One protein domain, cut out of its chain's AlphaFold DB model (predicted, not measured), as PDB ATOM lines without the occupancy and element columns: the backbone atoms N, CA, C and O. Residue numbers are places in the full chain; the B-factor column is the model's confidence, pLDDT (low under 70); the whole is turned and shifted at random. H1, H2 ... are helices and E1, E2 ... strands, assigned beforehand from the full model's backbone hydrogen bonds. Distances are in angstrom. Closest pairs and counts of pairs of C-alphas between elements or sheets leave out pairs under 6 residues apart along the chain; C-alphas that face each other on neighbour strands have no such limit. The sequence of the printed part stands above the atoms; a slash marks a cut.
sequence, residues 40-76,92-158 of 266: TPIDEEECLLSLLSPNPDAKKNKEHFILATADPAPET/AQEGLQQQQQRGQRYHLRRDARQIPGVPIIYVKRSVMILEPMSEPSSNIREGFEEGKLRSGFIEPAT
ATOM      1  N   THR A  40     -42.179  34.655-111.258       72.94
ATOM      2  CA  THR A  40     -42.997  34.777-110.051       72.94
ATOM      3  C   THR A  40     -42.400  33.870-108.978       72.94
ATOM      4  O   THR A  40     -42.954  32.801-108.704       72.94
ATOM      5  N   PRO A  41     -41.243  34.248-108.403       78.44
ATOM      6  CA  PRO A  41     -40.676  33.516-107.283       78.44
ATOM      7  C   PRO A  41     -41.641  33.636-106.103       78.44
ATOM      8  O   PRO A  41     -41.950  34.737-105.650       78.44
ATOM      9  N   ILE A  42     -42.161  32.497-105.667       81.75
ATOM     10  CA  ILE A  42     -43.128  32.380-104.580       81.75
ATOM     11  C   ILE A  42     -42.622  31.282-103.656       81.75
ATOM     12  O   ILE A  42     -42.096  30.270-104.129       81.75
ATOM     13  N   ASP A  43     -42.770  31.500-102.353       85.50
ATOM     14  CA  ASP A  43     -42.354  30.527-101.350       85.50
ATOM     15  C   ASP A  43     -43.257  29.280-101.370       85.50
ATOM     16  O   ASP A  43     -44.383  29.295-101.878       85.50
ATOM     17  N   GLU A  44     -42.787  28.174-100.804       83.06
ATOM     18  CA  GLU A  44     -43.547  26.921-100.767       83.06
ATOM     19  C   GLU A  44     -44.900  27.105-100.062       83.06
ATOM     20  O   GLU A  44     -45.929  26.623-100.544       83.06
ATOM     21  N   GLU A  45     -44.919  27.854 -98.956       86.56
ATOM     22  CA  GLU A  45     -46.128  28.134 -98.176       86.56
ATOM     23  C   GLU A  45     -47.164  28.916 -98.997       86.56
ATOM     24  O   GLU A  45     -48.334  28.536 -99.072       86.56
ATOM     25  N   GLU A  46     -46.723  29.969 -99.683       87.25
ATOM     26  CA  GLU A  46     -47.571  30.799-100.539       87.25
ATOM     27  C   GLU A  46     -48.072  30.023-101.767       87.25
ATOM     28  O   GLU A  46     -49.231  30.158-102.168       87.25
ATOM     29  N   CYS A  47     -47.238  29.146-102.333       88.62
ATOM     30  CA  CYS A  47     -47.617  28.258-103.428       88.62
ATOM     31  C   CYS A  47     -48.734  27.291-103.002       88.62
ATOM     32  O   CYS A  47     -49.726  27.123-103.721       88.62
ATOM     33  N   LEU A  48     -48.619  26.699-101.808       90.25
ATOM     34  CA  LEU A  48     -49.637  25.812-101.242       90.25
ATOM     35  C   LEU A  48     -50.930  26.562-100.904       90.25
ATOM     36  O   LEU A  48     -52.015  26.071-101.211       90.25
ATOM     37  N   LEU A  49     -50.846  27.760-100.324       89.81
ATOM     38  CA  LEU A  49     -52.024  28.582-100.029       89.81
ATOM     39  C   LEU A  49     -52.737  29.045-101.309       89.81
ATOM     40  O   LEU A  49     -53.967  29.019-101.368       89.81
ATOM     41  N   SER A  50     -51.987  29.386-102.359       89.56
ATOM     42  CA  SER A  50     -52.532  29.689-103.689       89.56
ATOM     43  C   SER A  50     -53.263  28.481-104.294       89.56
ATOM     44  O   SER A  50     -54.359  28.617-104.837       89.56
ATOM     45  N   LEU A  51     -52.724  27.270-104.120       90.75
ATOM     46  CA  LEU A  51     -53.378  26.028-104.546       90.75
ATOM     47  C   LEU A  51     -54.668  25.742-103.753       90.75
ATOM     48  O   LEU A  51     -55.681  25.347-104.333       90.75
ATOM     49  N   LEU A  52     -54.645  25.936-102.431       91.56
ATOM     50  CA  LEU A  52     -55.803  25.714-101.557       91.56
ATOM     51  C   LEU A  52     -56.912  26.746-101.797       91.56
ATOM     52  O   LEU A  52     -58.094  26.401-101.787       91.56
ATOM     53  N   SER A  53     -56.547  28.003-102.041       90.12
ATOM     54  CA  SER A  53     -57.473  29.100-102.324       90.12
ATOM     55  C   SER A  53     -57.032  29.889-103.561       90.12
ATOM     56  O   SER A  53     -56.498  30.988-103.430       90.12
ATOM     57  N   PRO A  54     -57.332  29.399-104.779       85.75
ATOM     58  CA  PRO A  54     -56.936  30.084-106.014       85.75
ATOM     59  C   PRO A  54     -57.640  31.434-106.207       85.75
ATOM     60  O   PRO A  54     -57.210  32.248-107.014       85.75
ATOM     61  N   ASN A  55     -58.735  31.678-105.477       84.50
ATOM     62  CA  ASN A  55     -59.379  32.986-105.419       84.50
ATOM     63  C   ASN A  55     -59.221  33.554-104.001       84.50
ATOM     64  O   ASN A  55     -59.864  33.012-103.089       84.50
ATOM     65  N   PRO A  56     -58.470  34.652-103.817       75.56
ATOM     66  CA  PRO A  56     -58.286  35.261-102.502       75.56
ATOM     67  C   PRO A  56     -59.598  35.818-101.926       75.56
ATOM     68  O   PRO A  56     -59.784  35.796-100.713       75.56
ATOM     69  N   ASP A  57     -60.544  36.230-102.778       77.38
ATOM     70  CA  ASP A  57     -61.818  36.823-102.340       77.38
ATOM     71  C   ASP A  57     -62.799  35.787-101.787       77.38
ATOM     72  O   ASP A  57     -63.516  36.029-100.819       77.38
ATOM     73  N   ALA A  58     -62.842  34.605-102.406       75.94
ATOM     74  CA  ALA A  58     -63.808  33.570-102.050       75.94
ATOM     75  C   ALA A  58     -63.313  32.648-100.926       75.94
ATOM     76  O   ALA A  58     -64.109  31.834-100.459       75.94
ATOM     77  N   LYS A  59     -62.017  32.730-100.562       79.88
ATOM     78  CA  LYS A  59     -61.304  31.915 -99.555       79.88
ATOM     79  C   LYS A  59     -61.864  30.498 -99.406       79.88
ATOM     80  O   LYS A  59     -62.131  30.056 -98.302       79.88
ATOM     81  N   LYS A  60     -62.100  29.781-100.504       86.56
ATOM     82  CA  LYS A  60     -62.722  28.450-100.462       86.56
ATOM     83  C   LYS A  60     -61.867  27.430-101.177       86.56
ATOM     84  O   LYS A  60     -61.353  27.702-102.265       86.56
ATOM     85  N   ASN A  61     -61.808  26.243-100.593       91.62
ATOM     86  CA  ASN A  61     -61.155  25.094-101.191       91.62
ATOM     87  C   ASN A  61     -62.001  24.531-102.340       91.62
ATOM     88  O   ASN A  61     -62.975  23.815-102.115       91.62
ATOM     89  N   LYS A  62     -61.655  24.898-103.579       88.25
ATOM     90  CA  LYS A  62     -62.399  24.477-104.781       88.25
ATOM     91  C   LYS A  62     -62.125  23.026-105.169       88.25
ATOM     92  O   LYS A  62     -63.029  22.342-105.628       88.25
ATOM     93  N   GLU A  63     -60.880  22.584-105.018       88.38
ATOM     94  CA  GLU A  63     -60.429  21.247-105.427       88.38
ATOM     95  C   GLU A  63     -60.505  20.219-104.286       88.38
ATOM     96  O   GLU A  63     -60.115  19.069-104.464       88.38
ATOM     97  N   HIS A  64     -61.047  20.616-103.129       91.06
ATOM     98  CA  HIS A  64     -61.245  19.760-101.956       91.06
ATOM     99  C   HIS A  64     -59.961  19.071-101.479       91.06
ATOM    100  O   HIS A  64     -59.959  17.906-101.081       91.06
ATOM    101  N   PHE A  65     -58.855  19.807-101.506       93.56
ATOM    102  CA  PHE A  65     -57.587  19.321-100.989       93.56
ATOM    103  C   PHE A  65     -57.592  19.128 -99.478       93.56
ATOM    104  O   PHE A  65     -58.240  19.865 -98.733       93.56
ATOM    105  N   ILE A  66     -56.782  18.172 -99.042       93.62
ATOM    106  CA  ILE A  66     -56.391  17.989 -97.649       93.62
ATOM    107  C   ILE A  66     -54.942  18.449 -97.541       93.62
ATOM    108  O   ILE A  66     -54.100  18.024 -98.334       93.62
ATOM    109  N   LEU A  67     -54.652  19.308 -96.569       93.00
ATOM    110  CA  LEU A  67     -53.294  19.764 -96.312       93.00
ATOM    111  C   LEU A  67     -52.609  18.786 -95.356       93.00
ATOM    112  O   LEU A  67     -53.045  18.628 -94.220       93.00
ATOM    113  N   ALA A  68     -51.526  18.151 -95.797       92.25
ATOM    114  CA  ALA A  68     -50.663  17.350 -94.937       92.25
ATOM    115  C   ALA A  68     -49.351  18.106 -94.696       92.25
ATOM    116  O   ALA A  68     -48.556  18.252 -95.619       92.25
ATOM    117  N   THR A  69     -49.126  18.596 -93.475       88.75
ATOM    118  CA  THR A  69     -47.914  19.358 -93.121       88.75
ATOM    119  C   THR A  69     -47.338  18.907 -91.781       88.75
ATOM    120  O   THR A  69     -48.064  18.523 -90.864       88.75
ATOM    121  N   ALA A  70     -46.010  18.933 -91.675       82.69
ATOM    122  CA  ALA A  70     -45.279  18.697 -90.435       82.69
ATOM    123  C   ALA A  70     -44.957  19.996 -89.677       82.69
ATOM    124  O   ALA A  70     -44.288  19.929 -88.644       82.69
ATOM    125  N   ASP A  71     -45.425  21.157 -90.156       76.56
ATOM    126  CA  ASP A  71     -45.187  22.425 -89.472       76.56
ATOM    127  C   ASP A  71     -45.709  22.360 -88.047       76.56
ATOM    128  O   ASP A  71     -46.826  21.881 -87.830       76.56
ATOM    129  N   PRO A  72     -44.944  22.820 -87.049       68.75
ATOM    130  CA  PRO A  72     -45.403  22.847 -85.671       68.75
ATOM    131  C   PRO A  72     -46.613  23.790 -85.528       68.75
ATOM    132  O   PRO A  72     -46.910  24.601 -86.400       68.75
ATOM    133  N   ALA A  73     -47.427  23.593 -84.489       60.81
ATOM    134  CA  ALA A  73     -48.630  24.408 -84.317       60.81
ATOM    135  C   ALA A  73     -48.161  25.749 -83.762       60.81
ATOM    136  O   ALA A  73     -47.233  25.722 -82.951       60.81
ATOM    137  N   PRO A  74     -48.758  26.892 -84.154       57.72
ATOM    138  CA  PRO A  74     -48.444  28.148 -83.493       57.72
ATOM    139  C   PRO A  74     -48.673  27.942 -82.000       57.72
ATOM    140  O   PRO A  74     -49.798  27.664 -81.582       57.72
ATOM    141  N   GLU A  75     -47.605  28.013 -81.208       56.31
ATOM    142  CA  GLU A  75     -47.763  28.036 -79.764       56.31
ATOM    143  C   GLU A  75     -48.519  29.319 -79.443       56.31
ATOM    144  O   GLU A  75     -48.038  30.428 -79.688       56.31
ATOM    145  N   THR A  76     -49.758  29.177 -78.981       51.34
ATOM    146  CA  THR A  76     -50.514  30.295 -78.441       51.34
ATOM    147  C   THR A  76     -49.709  30.845 -77.270       51.34
ATOM    148  O   THR A  76     -49.370  30.109 -76.345       51.34
ATOM    149  N   ALA A  92     -30.574  38.880 -75.962       58.50
ATOM    150  CA  ALA A  92     -31.060  39.931 -76.853       58.50
ATOM    151  C   ALA A  92     -30.825  39.644 -78.349       58.50
ATOM    152  O   ALA A  92     -31.625  40.082 -79.168       58.50
ATOM    153  N   GLN A  93     -29.779  38.896 -78.724       57.09
ATOM    154  CA  GLN A  93     -29.482  38.612 -80.140       57.09
ATOM    155  C   GLN A  93     -30.019  37.252 -80.606       57.09
ATOM    156  O   GLN A  93     -30.685  37.180 -81.638       57.09
ATOM    157  N   GLU A  94     -29.819  36.187 -79.826       53.78
ATOM    158  CA  GLU A  94     -30.331  34.853 -80.175       53.78
ATOM    159  C   GLU A  94     -31.853  34.754 -80.008       53.78
ATOM    160  O   GLU A  94     -32.517  34.073 -80.787       53.78
ATOM    161  N   GLY A  95     -32.433  35.473 -79.038       53.84
ATOM    162  CA  GLY A  95     -33.875  35.479 -78.794       53.84
ATOM    163  C   GLY A  95     -34.667  36.059 -79.962       53.84
ATOM    164  O   GLY A  95     -35.629  35.437 -80.393       53.84
ATOM    165  N   LEU A  96     -34.234  37.193 -80.522       52.38
ATOM    166  CA  LEU A  96     -34.891  37.839 -81.661       52.38
ATOM    167  C   LEU A  96     -34.794  36.984 -82.923       52.38
ATOM    168  O   LEU A  96     -35.821  36.692 -83.520       52.38
ATOM    169  N   GLN A  97     -33.601  36.508 -83.291       54.44
ATOM    170  CA  GLN A  97     -33.419  35.721 -84.514       54.44
ATOM    171  C   GLN A  97     -34.096  34.343 -84.423       54.44
ATOM    172  O   GLN A  97     -34.743  33.910 -85.375       54.44
ATOM    173  N   GLN A  98     -34.039  33.679 -83.264       52.91
ATOM    174  CA  GLN A  98     -34.707  32.392 -83.049       52.91
ATOM    175  C   GLN A  98     -36.227  32.544 -82.867       52.91
ATOM    176  O   GLN A  98     -36.972  31.636 -83.226       52.91
ATOM    177  N   GLN A  99     -36.718  33.676 -82.350       55.06
ATOM    178  CA  GLN A  99     -38.148  34.004 -82.307       55.06
ATOM    179  C   GLN A  99     -38.684  34.383 -83.689       55.06
ATOM    180  O   GLN A  99     -39.801  33.999 -84.016       55.06
ATOM    181  N   GLN A 100     -37.887  35.065 -84.512       53.84
ATOM    182  CA  GLN A 100     -38.219  35.379 -85.900       53.84
ATOM    183  C   GLN A 100     -38.285  34.088 -86.720       53.84
ATOM    184  O   GLN A 100     -39.313  33.808 -87.320       53.84
ATOM    185  N   GLN A 101     -37.267  33.222 -86.630       52.22
ATOM    186  CA  GLN A 101     -37.277  31.903 -87.273       52.22
ATOM    187  C   GLN A 101     -38.396  30.993 -86.757       52.22
ATOM    188  O   GLN A 101     -38.961  30.230 -87.529       52.22
ATOM    189  N   ARG A 102     -38.742  31.069 -85.464       49.50
ATOM    190  CA  ARG A 102     -39.922  30.388 -84.927       49.50
ATOM    191  C   ARG A 102     -41.188  30.951 -85.570       49.50
ATOM    192  O   ARG A 102     -41.917  30.174 -86.159       49.50
ATOM    193  N   GLY A 103     -41.409  32.264 -85.526       50.88
ATOM    194  CA  GLY A 103     -42.577  32.943 -86.102       50.88
ATOM    195  C   GLY A 103     -42.839  32.586 -87.565       50.88
ATOM    196  O   GLY A 103     -43.973  32.252 -87.891       50.88
ATOM    197  N   GLN A 104     -41.788  32.535 -88.390       53.62
ATOM    198  CA  GLN A 104     -41.927  32.247 -89.820       53.62
ATOM    199  C   GLN A 104     -42.437  30.830 -90.129       53.62
ATOM    200  O   GLN A 104     -43.061  30.647 -91.158       53.62
ATOM    201  N   ARG A 105     -42.245  29.832 -89.252       53.06
ATOM    202  CA  ARG A 105     -42.650  28.431 -89.528       53.06
ATOM    203  C   ARG A 105     -44.064  28.066 -89.065       53.06
ATOM    204  O   ARG A 105     -44.420  26.891 -89.031       53.06
ATOM    205  N   TYR A 106     -44.857  29.045 -88.631       60.81
ATOM    206  CA  TYR A 106     -46.201  28.813 -88.083       60.81
ATOM    207  C   TYR A 106     -47.335  29.379 -88.949       60.81
ATOM    208  O   TYR A 106     -48.493  29.368 -88.512       60.81
ATOM    209  N   HIS A 107     -47.035  29.876 -90.150       73.00
ATOM    210  CA  HIS A 107     -48.010  30.561 -90.996       73.00
ATOM    211  C   HIS A 107     -48.908  29.581 -91.750       73.00
ATOM    212  O   HIS A 107     -50.128  29.643 -91.592       73.00
ATOM    213  N   LEU A 108     -48.347  28.569 -92.419       86.81
ATOM    214  CA  LEU A 108     -49.120  27.670 -93.280       86.81
ATOM    215  C   LEU A 108     -50.336  27.015 -92.598       86.81
ATOM    216  O   LEU A 108     -51.449  27.074 -93.122       86.81
ATOM    217  N   ARG A 109     -50.177  26.413 -91.409       89.06
ATOM    218  CA  ARG A 109     -51.311  25.793 -90.687       89.06
ATOM    219  C   ARG A 109     -52.329  26.801 -90.177       89.06
ATOM    220  O   ARG A 109     -53.516  26.485 -90.107       89.06
ATOM    221  N   ARG A 110     -51.872  27.983 -89.765       87.62
ATOM    222  CA  ARG A 110     -52.747  29.055 -89.286       87.62
ATOM    223  C   ARG A 110     -53.583  29.605 -90.436       87.62
ATOM    224  O   ARG A 110     -54.798  29.721 -90.295       87.62
ATOM    225  N   ASP A 111     -52.946  29.854 -91.568       89.12
ATOM    226  CA  ASP A 111     -53.571  30.450 -92.741       89.12
ATOM    227  C   ASP A 111     -54.471  29.439 -93.457       89.12
ATOM    228  O   ASP A 111     -55.591  29.767 -93.843       89.12
ATOM    229  N   ALA A 112     -54.076  28.163 -93.508       90.94
ATOM    230  CA  ALA A 112     -54.930  27.096 -94.018       90.94
ATOM    231  C   ALA A 112     -56.209  26.902 -93.184       90.94
ATOM    232  O   ALA A 112     -57.263  26.636 -93.756       90.94
ATOM    233  N   ARG A 113     -56.168  27.091 -91.851       91.06
ATOM    234  CA  ARG A 113     -57.383  27.054 -91.007       91.06
ATOM    235  C   ARG A 113     -58.371  28.163 -91.358       91.06
ATOM    236  O   ARG A 113     -59.575  27.962 -91.204       91.06
ATOM    237  N   GLN A 114     -57.880  29.307 -91.832       90.56
ATOM    238  CA  GLN A 114     -58.721  30.429 -92.242       90.56
ATOM    239  C   GLN A 114     -59.526  30.122 -93.514       90.56
ATOM    240  O   GLN A 114     -60.551  30.765 -93.753       90.56
ATOM    241  N   ILE A 115     -59.086  29.147 -94.316       92.25
ATOM    242  CA  ILE A 115     -59.759  28.703 -95.535       92.25
ATOM    243  C   ILE A 115     -60.820  27.651 -95.160       92.25
ATOM    244  O   ILE A 115     -60.473  26.531 -94.771       92.25
ATOM    245  N   PRO A 116     -62.126  27.950 -95.273       93.00
ATOM    246  CA  PRO A 116     -63.168  26.948 -95.113       93.00
ATOM    247  C   PRO A 116     -62.997  25.752 -96.057       93.00
ATOM    248  O   PRO A 116     -62.774  25.892 -97.264       93.00
ATOM    249  N   GLY A 117     -63.178  24.558 -95.492       92.00
ATOM    250  CA  GLY A 117     -63.157  23.299 -96.229       92.00
ATOM    251  C   GLY A 117     -61.763  22.718 -96.464       92.00
ATOM    252  O   GLY A 117     -61.621  21.892 -97.363       92.00
ATOM    253  N   VAL A 118     -60.746  23.122 -95.694       94.69
ATOM    254  CA  VAL A 118     -59.404  22.509 -95.711       94.69
ATOM    255  C   VAL A 118     -59.191  21.667 -94.446       94.69
ATOM    256  O   VAL A 118     -58.939  22.219 -93.375       94.69
ATOM    257  N   PRO A 119     -59.270  20.327 -94.529       94.44
ATOM    258  CA  PRO A 119     -58.830  19.449 -93.450       94.44
ATOM    259  C   PRO A 119     -57.299  19.434 -93.371       94.44
ATOM    260  O   PRO A 119     -56.629  19.342 -94.403       94.44
ATOM    261  N   ILE A 120     -56.748  19.499 -92.157       93.38
ATOM    262  CA  ILE A 120     -55.297  19.519 -91.920       93.38
ATOM    263  C   ILE A 120     -54.878  18.224 -91.228       93.38
ATOM    264  O   ILE A 120     -55.422  17.861 -90.186       93.38
ATOM    265  N   ILE A 121     -53.892  17.535 -91.792       93.88
ATOM    266  CA  ILE A 121     -53.255  16.351 -91.222       93.88
ATOM    267  C   ILE A 121     -51.812  16.702 -90.869       93.88
ATOM    268  O   ILE A 121     -51.091  17.281 -91.678       93.88
ATOM    269  N   TYR A 122     -51.365  16.315 -89.679       91.00
ATOM    270  CA  TYR A 122     -49.967  16.450 -89.284       91.00
ATOM    271  C   TYR A 122     -49.448  15.178 -88.630       91.00
ATOM    272  O   TYR A 122     -50.208  14.342 -88.138       91.00
ATOM    273  N   VAL A 123     -48.130  15.017 -88.626       88.50
ATOM    274  CA  VAL A 123     -47.474  13.878 -87.984       88.50
ATOM    275  C   VAL A 123     -46.902  14.332 -86.649       88.50
ATOM    276  O   VAL A 123     -46.086  15.249 -86.586       88.50
ATOM    277  N   LYS A 124     -47.319  13.680 -85.562       87.62
ATOM    278  CA  LYS A 124     -46.757  13.885 -84.224       87.62
ATOM    279  C   LYS A 124     -46.048  12.615 -83.780       87.62
ATOM    280  O   LYS A 124     -46.689  11.641 -83.383       87.62
ATOM    281  N   ARG A 125     -44.711  12.649 -83.796       87.38
ATOM    282  CA  ARG A 125     -43.843  11.484 -83.548       87.38
ATOM    283  C   ARG A 125     -44.131  10.365 -84.556       87.38
ATOM    284  O   ARG A 125     -43.686  10.455 -85.690       87.38
ATOM    285  N   SER A 126     -44.894   9.352 -84.153       90.31
ATOM    286  CA  SER A 126     -45.198   8.158 -84.954       90.31
ATOM    287  C   SER A 126     -46.664   8.078 -85.390       90.31
ATOM    288  O   SER A 126     -47.054   7.092 -86.005       90.31
ATOM    289  N   VAL A 127     -47.492   9.073 -85.050       91.50
ATOM    290  CA  VAL A 127     -48.934   9.062 -85.339       91.50
ATOM    291  C   VAL A 127     -49.288  10.192 -86.299       91.50
ATOM    292  O   VAL A 127     -48.885  11.338 -86.091       91.50
ATOM    293  N   MET A 128     -50.064   9.862 -87.331       91.38
ATOM    294  CA  MET A 128     -50.714  10.821 -88.221       91.38
ATOM    295  C   MET A 128     -52.052  11.243 -87.603       91.38
ATOM    296  O   MET A 128     -52.884  10.394 -87.289       91.38
ATOM    297  N   ILE A 129     -52.237  12.541 -87.387       92.06
ATOM    298  CA  ILE A 129     -53.376  13.115 -86.665       92.06
ATOM    299  C   ILE A 129     -54.123  14.063 -87.602       92.06
ATOM    300  O   ILE A 129     -53.515  14.962 -88.181       92.06
ATOM    301  N   LEU A 130     -55.439  13.875 -87.721       94.00
ATOM    302  CA  LEU A 130     -56.342  14.845 -88.337       94.00
ATOM    303  C   LEU A 130     -56.686  15.922 -87.299       94.00
ATOM    304  O   LEU A 130     -57.181  15.608 -86.216       94.00
ATOM    305  N   GLU A 131     -56.393  17.180 -87.612       91.19
ATOM    306  CA  GLU A 131     -56.753  18.327 -86.779       91.19
ATOM    307  C   GLU A 131     -58.287  18.494 -86.735       91.19
ATOM    308  O   GLU A 131     -58.959  18.182 -87.726       91.19
ATOM    309  N   PRO A 132     -58.880  18.960 -85.614       91.75
ATOM    310  CA  PRO A 132     -60.291  19.338 -85.599       91.75
ATOM    311  C   PRO A 132     -60.614  20.361 -86.699       91.75
ATOM    312  O   PRO A 132     -59.758  21.141 -87.118       91.75
ATOM    313  N   MET A 133     -61.869  20.350 -87.165       89.31
ATOM    314  CA  MET A 133     -62.346  21.301 -88.175       89.31
ATOM    315  C   MET A 133     -62.077  22.739 -87.722       89.31
ATOM    316  O   MET A 133     -62.279  23.072 -86.556       89.31
ATOM    317  N   SER A 134     -61.652  23.589 -88.655       91.69
ATOM    318  CA  SER A 134     -61.466  25.008 -88.372       91.69
ATOM    319  C   SER A 134     -62.802  25.712 -88.119       91.69
ATOM    320  O   SER A 134     -63.821  25.323 -88.690       91.69
ATOM    321  N   GLU A 135     -62.779  26.784 -87.328       91.44
ATOM    322  CA  GLU A 135     -63.944  27.637 -87.038       91.44
ATOM    323  C   GLU A 135     -64.735  28.074 -88.291       91.44
ATOM    324  O   GLU A 135     -65.953  27.906 -88.322       91.44
ATOM    325  N   PRO A 136     -64.115  28.575 -89.382       92.88
ATOM    326  CA  PRO A 136     -64.890  28.926 -90.573       92.88
ATOM    327  C   PRO A 136     -65.545  27.701 -91.228       92.88
ATOM    328  O   PRO A 136     -66.629  27.812 -91.797       92.88
ATOM    329  N   SER A 137     -64.920  26.523 -91.140       91.75
ATOM    330  CA  SER A 137     -65.490  25.281 -91.672       91.75
ATOM    331  C   SER A 137     -66.645  24.765 -90.808       91.75
ATOM    332  O   SER A 137     -67.647  24.305 -91.359       91.75
ATOM    333  N   SER A 138     -66.528  24.846 -89.475       93.38
ATOM    334  CA  SER A 138     -67.601  24.457 -88.553       93.38
ATOM    335  C   SER A 138     -68.807  25.372 -88.708       93.38
ATOM    336  O   SER A 138     -69.907  24.865 -88.878       93.38
ATOM    337  N   ASN A 139     -68.607  26.687 -88.798       93.69
ATOM    338  CA  ASN A 139     -69.703  27.650 -88.930       93.69
ATOM    339  C   ASN A 139     -70.522  27.432 -90.214       93.69
ATOM    340  O   ASN A 139     -71.748  27.513 -90.201       93.69
ATOM    341  N   ILE A 140     -69.864  27.117 -91.338       92.50
ATOM    342  CA  ILE A 140     -70.565  26.807 -92.597       92.50
ATOM    343  C   ILE A 140     -71.334  25.489 -92.479       92.50
ATOM    344  O   ILE A 140     -72.459  25.379 -92.973       92.50
ATOM    345  N   ARG A 141     -70.737  24.482 -91.831       93.62
ATOM    346  CA  ARG A 141     -71.387  23.193 -91.592       93.62
ATOM    347  C   ARG A 141     -72.615  23.357 -90.698       93.62
ATOM    348  O   ARG A 141     -73.680  22.876 -91.070       93.62
ATOM    349  N   GLU A 142     -72.477  24.059 -89.581       95.19
ATOM    350  CA  GLU A 142     -73.558  24.359 -88.641       95.19
ATOM    351  C   GLU A 142     -74.663  25.165 -89.320       95.19
ATOM    352  O   GLU A 142     -75.817  24.761 -89.270       95.19
ATOM    353  N   GLY A 143     -74.333  26.218 -90.075       94.31
ATOM    354  CA  GLY A 143     -75.329  26.990 -90.823       94.31
ATOM    355  C   GLY A 143     -76.093  26.153 -91.859       94.31
ATOM    356  O   GLY A 143     -77.299  26.326 -92.046       94.31
ATOM    357  N   PHE A 144     -75.424  25.201 -92.516       93.38
ATOM    358  CA  PHE A 144     -76.073  24.281 -93.452       93.38
ATOM    359  C   PHE A 144     -76.934  23.225 -92.745       93.38
ATOM    360  O   PHE A 144     -78.019  22.888 -93.228       93.38
ATOM    361  N   GLU A 145     -76.476  22.705 -91.607       94.06
ATOM    362  CA  GLU A 145     -77.237  21.786 -90.759       94.06
ATOM    363  C   GLU A 145     -78.475  22.484 -90.180       94.06
ATOM    364  O   GLU A 145     -79.584  21.980 -90.347       94.06
ATOM    365  N   GLU A 146     -78.334  23.687 -89.623       93.81
ATOM    366  CA  GLU A 146     -79.441  24.519 -89.150       93.81
ATOM    367  C   GLU A 146     -80.423  24.868 -90.265       93.81
ATOM    368  O   GLU A 146     -81.630  24.807 -90.049       93.81
ATOM    369  N   GLY A 147     -79.943  25.205 -91.464       92.56
ATOM    370  CA  GLY A 147     -80.800  25.484 -92.615       92.56
ATOM    371  C   GLY A 147     -81.663  24.281 -92.995       92.56
ATOM    372  O   GLY A 147     -82.868  24.430 -93.196       92.56
ATOM    373  N   LYS A 148     -81.073  23.079 -93.011       91.31
ATOM    374  CA  LYS A 148     -81.799  21.818 -93.245       91.31
ATOM    375  C   LYS A 148     -82.761  21.469 -92.119       91.31
ATOM    376  O   LYS A 148     -83.844  20.951 -92.376       91.31
ATOM    377  N   LEU A 149     -82.366  21.721 -90.875       89.31
ATOM    378  CA  LEU A 149     -83.226  21.501 -89.721       89.31
ATOM    379  C   LEU A 149     -84.423  22.453 -89.789       89.31
ATOM    380  O   LEU A 149     -85.562  21.998 -89.759       89.31
ATOM    381  N   ARG A 150     -84.189  23.755 -89.980       89.00
ATOM    382  CA  ARG A 150     -85.240  24.774 -90.116       89.00
ATOM    383  C   ARG A 150     -86.165  24.488 -91.294       89.00
ATOM    384  O   ARG A 150     -87.380  24.525 -91.111       89.00
ATOM    385  N   SER A 151     -85.635  24.142 -92.470       85.00
ATOM    386  CA  SER A 151     -86.476  23.753 -93.611       85.00
ATOM    387  C   SER A 151     -87.302  22.507 -93.282       85.00
ATOM    388  O   SER A 151     -88.506  22.486 -93.528       85.00
ATOM    389  N   GLY A 152     -86.695  21.519 -92.619       80.50
ATOM    390  CA  GLY A 152     -87.365  20.312 -92.141       80.50
ATOM    391  C   GLY A 152     -88.444  20.551 -91.077       80.50
ATOM    392  O   GLY A 152     -89.323  19.709 -90.937       80.50
ATOM    393  N   PHE A 153     -88.430  21.681 -90.359       75.38
ATOM    394  CA  PHE A 153     -89.497  22.097 -89.435       75.38
ATOM    395  C   PHE A 153     -90.596  22.936 -90.114       75.38
ATOM    396  O   PHE A 153     -91.769  22.821 -89.757       75.38
ATOM    397  N   ILE A 154     -90.256  23.753 -91.115       69.88
ATOM    398  CA  ILE A 154     -91.211  24.634 -91.814       69.88
ATOM    399  C   ILE A 154     -92.007  23.874 -92.893       69.88
ATOM    400  O   ILE A 154     -93.206  24.113 -93.079       69.88
ATOM    401  N   GLU A 155     -91.391  22.912 -93.579       62.94
ATOM    402  CA  GLU A 155     -92.064  22.052 -94.562       62.94
ATOM    403  C   GLU A 155     -93.226  21.219 -93.978       62.94
ATOM    404  O   GLU A 155     -94.294  21.199 -94.599       62.94
ATOM    405  N   PRO A 156     -93.141  20.578 -92.794       57.38
ATOM    406  CA  PRO A 156     -94.294  19.901 -92.198       57.38
ATOM    407  C   PRO A 156     -95.357  20.888 -91.695       57.38
ATOM    408  O   PRO A 156     -96.546  20.597 -91.829       57.38
ATOM    409  N   ALA A 157     -94.976  22.071 -91.195       58.03
ATOM    410  CA  ALA A 157     -95.931  23.088 -90.741       58.03
ATOM    411  C   ALA A 157     -96.781  23.662 -91.894       58.03
ATOM    412  O   ALA A 157     -97.969  23.940 -91.725       58.03
ATOM    413  N   THR A 158     -96.202  23.784 -93.091       59.41
ATOM    414  CA  THR A 158     -96.891  24.322 -94.277       59.41
ATOM    415  C   THR A 158     -97.577  23.247 -95.130       59.41
ATOM    416  O   THR A 158     -98.601  23.536 -95.754       59.41
TER     417      THR A 158
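Overview. This is residues 40 to 76 and 92 to 158 of the 266 residues of the protein "rRNA processing protein, putative" of Trichophyton verrucosum (strain HKI 0517) (UniProt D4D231). A small body is built round the short helix H3, with H1 side by side with it and the strand hairpin E1 and E2 near another side of it, about a quarter turn round from H1, and a helical arm sticks out at each end: residues 142 to 158 of the long helix H4 at one end, residues 92 to 101 of H2 at the other. These two arms make the length, and H4 runs nearly in line with H3. The printed part has 104 residues, with four named helices and two named strands in the order H1, H2, H3, E1, E2, H4; the sheet, E1 - E2, is antiparallel and the class is mostly helix. The whole is loose, with a radius of gyration of the C-alphas of 18.4 A, and spans 70 by 34 by 29 A.

Along the chain. E1 is residues 120 to 124, 12.8 A from first to last C-alpha, beginning at (-55.297, 19.519, -91.920). E2 is residues 127 to 130, 9.9 A long. H3 is residues 107 to 114, 10.8 A, and H1 is residues 44 to 52, 12.3 A, beginning at (-43.547, 26.921, -100.767). H2 is residues 92 to 104, 18.6 A. H4 is residues 135 to 158, 33.9 A, ending at (-96.891, 24.322, -94.277).

Arrangement. E1 and E2 form a hairpin, antiparallel at 158 degrees between their directions, with N 122 and O 129 at 2.9 A and N 129 and O 122 at 2.8 A, within hydrogen-bond range. Residues 67 to 68 pair parallel with residues 120 to 121 of E1. The closest C-alphas of H3 and E1, those of Arg 109 and Ile 120, are 7.5 A apart. H3 and H1 touch at a shallow tilt of 15 degrees, the same way; their closest C-alphas, Leu 108 and Glu 45, are 5.8 A apart. H4 touches H3 with residues 135 to 136 alone, at a shallow tilt of 9 degrees, the same way; the closest C-alphas, Pro 136 and Gln 114, are 6.6 A apart. H2 and H3 meet only through their link. H1 and H4 are apart, as are H2 and H4. Every O i to N i+4 pair is within hydrogen-bond range in H1 and H3; in H2 it is 8 of 9 and in H4 18 of 20.

Size, cuts and confidence. The two C-alphas farthest apart, Gln 93 and Thr 158, are 70.3 A from each other. Without the stretches that stand free, the body of 77 residues spans 36 by 35 by 23 A. Residues 77 to 91 are not printed, and C-alphas 76 and 92 are 21.8 A apart across the cut. Residues 53 to 76 hold no named element. Of the links that are printed whole, none is long. The mean pLDDT of the printed part is 80.9; residues 72 to 76, 92 to 106 and 154 to 158 of the model are under 70.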